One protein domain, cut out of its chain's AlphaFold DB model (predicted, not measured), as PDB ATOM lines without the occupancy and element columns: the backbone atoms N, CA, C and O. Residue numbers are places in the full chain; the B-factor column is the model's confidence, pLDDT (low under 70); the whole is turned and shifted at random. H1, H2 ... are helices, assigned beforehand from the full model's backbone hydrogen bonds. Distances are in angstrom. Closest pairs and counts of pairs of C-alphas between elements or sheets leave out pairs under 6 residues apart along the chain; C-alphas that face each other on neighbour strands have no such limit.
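This is residues 5 to 45 of the 188 residues of an uncharacterized protein of Sphingomonas sp. Leaf10 (UniProt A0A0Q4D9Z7). The model is an open arch: a looped stretch with no named element, residues 5 to 21, folds back on itself to make one leg, and the straight helix H2 makes the other, ending in the short helix H3 at its foot. The short helix H1 is at the top of the looped leg, and residues 26 and 27 bridge from it to H2 across the top. Residues 35 to 45, the last part of H2 together with H3, stand free. The printed part has 41 residues with three named helices, in the order H1, H2, H3, and no named strand; the class is all helix. The whole is loose, with a radius of gyration of the C-alphas of 12.0 A and spans of 30 by 23 by 13 A.

Residues 5 to 21 come first, with C-alpha 5 at (24.127, 32.406, -75.679). H1 is residues 22 to 25, 5.3 A from first to last C-alpha. H2 is residues 28 to 40, 18.6 A long, and begins at C-alpha 28 at (22.910, 22.666, -89.915). H3 is residues 42 to 45, 5.1 A long, and ends at C-alpha 45 at (26.155, 46.604, -92.810).

H2 touches no helix. H1 and H2 are joined by a tight link of 2 residues, yet they are apart, with no C-alpha of the one within 8 A of the other. H2 and H3 meet only through their link, a tight one of 1 residue. H1 and H3 are apart. In H2 every O i to N i+4 pair is within hydrogen-bond range, while H1 and H3 are too short for such a pair.

The two C-alphas farthest apart, those of Asp 24 and Pro 43, are 31.0 A from each other. The printed part has no cut, and neither link between helices is long. The mean pLDDT of the printed part is 84.1, and no printed residue is under 70.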
ATOM      1  N   GLU A   5      23.782  33.753 -76.137       78.81
ATOM      2  CA  GLU A   5      24.127  32.406 -75.679       78.81
ATOM      3  C   GLU A   5      24.666  31.512 -76.810       78.81
ATOM      4  O   GLU A   5      25.281  30.487 -76.524       78.81
ATOM      5  N   LEU A   6      24.449  31.883 -78.082       79.62
ATOM      6  CA  LEU A   6      25.065  31.235 -79.249       79.62
ATOM      7  C   LEU A   6      26.524  31.669 -79.473       79.62
ATOM      8  O   LEU A   6      27.207  31.084 -80.309       79.62
ATOM      9  N   GLY A   7      27.017  32.679 -78.751       77.56
ATOM     10  CA  GLY A   7      28.437  33.023 -78.749       77.56
ATOM     11  C   GLY A   7      29.285  31.920 -78.113       77.56
ATOM     12  O   GLY A   7      28.766  31.035 -77.433       77.56
ATOM     13  N   SER A   8      30.604  31.960 -78.323       78.81
ATOM     14  CA  SER A   8      31.508  31.056 -77.604       78.81
ATOM     15  C   SER A   8      31.524  31.377 -76.103       78.81
ATOM     16  O   SER A   8      31.040  32.427 -75.680       78.81
ATOM     17  N   TYR A   9      32.138  30.519 -75.285       81.81
ATOM     18  CA  TYR A   9      32.323  30.807 -73.854       81.81
ATOM     19  C   TYR A   9      33.121  32.098 -73.583       81.81
ATOM     20  O   TYR A   9      33.035  32.655 -72.494       81.81
ATOM     21  N   MET A  10      33.868  32.597 -74.576       81.12
ATOM     22  CA  MET A  10      34.581  33.876 -74.501       81.12
ATOM     23  C   MET A  10      33.662  35.088 -74.723       81.12
ATOM     24  O   MET A  10      34.057  36.218 -74.452       81.12
ATOM     25  N   PHE A  11      32.441  34.885 -75.228       78.94
ATOM     26  CA  PHE A  11      31.477  35.955 -75.463       78.94
ATOM     27  C   PHE A  11      30.579  36.149 -74.234       78.94
ATOM     28  O   PHE A  11      29.529  35.518 -74.086       78.94
ATOM     29  N   VAL A  12      30.999  37.045 -73.338       78.88
ATOM     30  CA  VAL A  12      30.253  37.408 -72.126       78.88
ATOM     31  C   VAL A  12      29.692  38.820 -72.277       78.88
ATOM     32  O   VAL A  12      30.429  39.785 -72.451       78.88
ATOM     33  N   ASN A  13      28.370  38.946 -72.202       76.56
ATOM     34  CA  ASN A  13      27.673  40.227 -72.114       76.56
ATOM     35  C   ASN A  13      26.523  40.124 -71.093       76.56
ATOM     36  O   ASN A  13      26.346  39.078 -70.464       76.56
ATOM     37  N   ALA A  14      25.730  41.191 -70.945       77.44
ATOM     38  CA  ALA A  14      24.644  41.268 -69.962       77.44
ATOM     39  C   ALA A  14      23.613  40.121 -70.046       77.44
ATOM     40  O   ALA A  14      22.941  39.833 -69.058       77.44
ATOM     41  N   THR A  15      23.489  39.453 -71.197       73.75
ATOM     42  CA  THR A  15      22.468  38.426 -71.451       73.75
ATOM     43  C   THR A  15      23.041  37.041 -71.782       73.75
ATOM     44  O   THR A  15      22.439  36.042 -71.413       73.75
ATOM     45  N   GLY A  16      24.224  36.938 -72.394       71.12
ATOM     46  CA  GLY A  16      24.770  35.687 -72.943       71.12
ATOM     47  C   GLY A  16      25.459  34.752 -71.947       71.12
ATOM     48  O   GLY A  16      25.587  33.562 -72.235       71.12
ATOM     49  N   LYS A  17      25.917  35.272 -70.795       76.50
ATOM     50  CA  LYS A  17      26.557  34.528 -69.684       76.50
ATOM     51  C   LYS A  17      27.636  33.479 -70.071       76.50
ATOM     52  O   LYS A  17      27.931  32.607 -69.264       76.50
ATOM     53  N   GLY A  18      28.225  33.528 -71.273       80.88
ATOM     54  CA  GLY A  18      29.251  32.574 -71.731       80.88
ATOM     55  C   GLY A  18      28.760  31.137 -71.986       80.88
ATOM     56  O   GLY A  18      29.558  30.206 -71.956       80.88
ATOM     57  N   ALA A  19      27.461  30.927 -72.226       82.06
ATOM     58  CA  ALA A  19      26.849  29.592 -72.234       82.06
ATOM     59  C   ALA A  19      27.247  28.659 -73.405       82.06
ATOM     60  O   ALA A  19      26.976  27.466 -73.328       82.06
ATOM     61  N   ASN A  20      27.885  29.157 -74.476       85.00
ATOM     62  CA  ASN A  20      28.429  28.336 -75.575       85.00
ATOM     63  C   ASN A  20      27.404  27.419 -76.286       85.00
ATOM     64  O   ASN A  20      27.765  26.367 -76.818       85.00
ATOM     65  N   ARG A  21      26.122  27.813 -76.324       83.38
ATOM     66  CA  ARG A  21      24.990  26.951 -76.723       83.38
ATOM     67  C   ARG A  21      24.950  26.614 -78.205       83.38
ATOM     68  O   ARG A  21      24.139  25.776 -78.603       83.38
ATOM     69  N   TRP A  22      25.782  27.235 -79.040       84.56
ATOM     70  CA  TRP A  22      25.857  26.871 -80.456       84.56
ATOM     71  C   TRP A  22      26.208  25.388 -80.640       84.56
ATOM     72  O   TRP A  22      25.725  24.783 -81.588       84.56
ATOM     73  N   ARG A  23      26.956  24.779 -79.707       83.94
ATOM     74  CA  ARG A  23      27.300  23.348 -79.753       83.94
ATOM     75  C   ARG A  23      26.093  22.426 -79.594       83.94
ATOM     76  O   ARG A  23      26.055  21.375 -80.223       83.94
ATOM     77  N   ASP A  24      25.111  22.844 -78.800       83.38
ATOM     78  CA  ASP A  24      23.971  21.999 -78.426       83.38
ATOM     79  C   ASP A  24      22.705  22.327 -79.224       83.38
ATOM     80  O   ASP A  24      21.784  21.519 -79.304       83.38
ATOM     81  N   THR A  25      22.619  23.544 -79.771       83.00
ATOM     82  CA  THR A  25      21.364  24.083 -80.324       83.00
ATOM     83  C   THR A  25      21.450  24.516 -81.782       83.00
ATOM     84  O   THR A  25      20.409  24.631 -82.431       83.00
ATOM     85  N   LEU A  26      22.650  24.752 -82.324       85.69
ATOM     86  CA  LEU A  26      22.790  25.163 -83.716       85.69
ATOM     87  C   LEU A  26      22.827  23.931 -84.622       85.69
ATOM     88  O   LEU A  26      23.849  23.268 -84.771       85.69
ATOM     89  N   THR A  27      21.695  23.634 -85.253       89.25
ATOM     90  CA  THR A  27      21.620  22.613 -86.303       89.25
ATOM     91  C   THR A  27      22.207  23.143 -87.613       89.25
ATOM     92  O   THR A  27      22.311  24.354 -87.816       89.25
ATOM     93  N   TYR A  28      22.519  22.252 -88.560       85.62
ATOM     94  CA  TYR A  28      22.910  22.666 -89.915       85.62
ATOM     95  C   TYR A  28      21.858  23.557 -90.590       85.62
ATOM     96  O   TYR A  28      22.211  24.535 -91.247       85.62
ATOM     97  N   ALA A  29      20.570  23.256 -90.395       88.88
ATOM     98  CA  ALA A  29      19.480  24.084 -90.904       88.88
ATOM     99  C   ALA A  29      19.475  25.473 -90.245       88.88
ATOM    100  O   ALA A  29      19.376  26.477 -90.946       88.88
ATOM    101  N   GLY A  30      19.664  25.538 -88.922       87.25
ATOM    102  CA  GLY A  30      19.754  26.805 -88.195       87.25
ATOM    103  C   GLY A  30      20.965  27.647 -88.610       87.25
ATOM    104  O   GLY A  30      20.853  28.864 -88.739       87.25
ATOM    105  N   LEU A  31      22.110  27.013 -88.886       84.81
ATOM    106  CA  LEU A  31      23.287  27.699 -89.423       84.81
ATOM    107  C   LEU A  31      23.020  28.255 -90.832       84.81
ATOM    108  O   LEU A  31      23.360  29.404 -91.111       84.81
ATOM    109  N   ALA A  32      22.378  27.474 -91.704       86.50
ATOM    110  CA  ALA A  32      22.005  27.925 -93.044       86.50
ATOM    111  C   ALA A  32      21.004  29.093 -93.003       86.50
ATOM    112  O   ALA A  32      21.147  30.064 -93.747       86.50
ATOM    113  N   GLU A  33      20.017  29.042 -92.106       88.06
ATOM    114  CA  GLU A  33      19.068  30.134 -91.889       88.06
ATOM    115  C   GLU A  33      19.770  31.406 -91.395       88.06
ATOM    116  O   GLU A  33      19.548  32.487 -91.947       88.06
ATOM    117  N   ALA A  34      20.666  31.284 -90.409       84.94
ATOM    118  CA  ALA A  34      21.451  32.405 -89.901       84.94
ATOM    119  C   ALA A  34      22.293  33.060 -91.008       84.94
ATOM    120  O   ALA A  34      22.307  34.288 -91.121       84.94
ATOM    121  N   GLN A  35      22.927  32.253 -91.866       86.00
ATOM    122  CA  GLN A  35      23.664  32.740 -93.031       86.00
ATOM    123  C   GLN A  35      22.747  33.502 -93.995       86.00
ATOM    124  O   GLN A  35      23.052  34.634 -94.367       86.00
ATOM    125  N   ASN A  36      21.601  32.923 -94.370       88.50
ATOM    126  CA  ASN A  36      20.641  33.565 -95.274       88.50
ATOM    127  C   ASN A  36      20.148  34.904 -94.718       88.50
ATOM    128  O   ASN A  36      20.054  35.892 -95.450       88.50
ATOM    129  N   ARG A  37      19.884  34.963 -93.409       88.88
ATOM    130  CA  ARG A  37      19.493  36.207 -92.748       88.88
ATOM    131  C   ARG A  37      20.625  37.232 -92.757       88.88
ATOM    132  O   ARG A  37      20.365  38.404 -93.003       88.88
ATOM    133  N   GLY A  38      21.867  36.799 -92.546       88.44
ATOM    134  CA  GLY A  38      23.054  37.648 -92.665       88.44
ATOM    135  C   GLY A  38      23.218  38.257 -94.062       88.44
ATOM    136  O   GLY A  38      23.523  39.443 -94.177       88.44
ATOM    137  N   VAL A  39      22.946  37.488 -95.123       88.62
ATOM    138  CA  VAL A  39      22.956  37.995 -96.509       88.62
ATOM    139  C   VAL A  39      21.863  39.048 -96.729       88.62
ATOM    140  O   VAL A  39      22.129  40.097 -97.307       88.62
ATOM    141  N   GLN A  40      20.647  38.825 -96.220       90.31
ATOM    142  CA  GLN A  40      19.558  39.812 -96.325       90.31
ATOM    143  C   GLN A  40      19.865  41.133 -95.606       90.31
ATOM    144  O   GLN A  40      19.295  42.164 -95.959       90.31
ATOM    145  N   LEU A  41      20.747  41.102 -94.603       91.12
ATOM    146  CA  LEU A  41      21.126  42.267 -93.806       91.12
ATOM    147  C   LEU A  41      22.345  43.031 -94.358       91.12
ATOM    148  O   LEU A  41      22.802  43.989 -93.735       91.12
ATOM    149  N   GLN A  42      22.896  42.634 -95.507       90.81
ATOM    150  CA  GLN A  42      24.072  43.295 -96.085       90.81
ATOM    151  C   GLN A  42      23.915  44.805 -96.313       90.81
ATOM    152  O   GLN A  42      24.849  45.535 -95.969       90.81
ATOM    153  N   PRO A  43      22.772  45.321 -96.813       92.00
ATOM    154  CA  PRO A  43      22.587  46.764 -96.981       92.00
ATOM    155  C   PRO A  43      22.720  47.554 -95.671       92.00
ATOM    156  O   PRO A  43      23.194  48.685 -95.676       92.00
ATOM    157  N   GLN A  44      22.348  46.954 -94.537       93.62
ATOM    158  CA  GLN A  44      22.438  47.562 -93.209       93.62
ATOM    159  C   GLN A  44      23.873  47.566 -92.661       93.62
ATOM    160  O   GLN A  44      24.178  48.335 -91.754       93.62
ATOM    161  N   PHE A  45      24.755  46.731 -93.215       90.31
ATOM    162  CA  PHE A  45      26.155  46.604 -92.810       90.31
ATOM    163  C   PHE A  45      27.124  47.046 -93.912       90.31
ATOM    164  O   PHE A  45      28.239  46.541 -93.986       90.31
TER     165      PHE A  45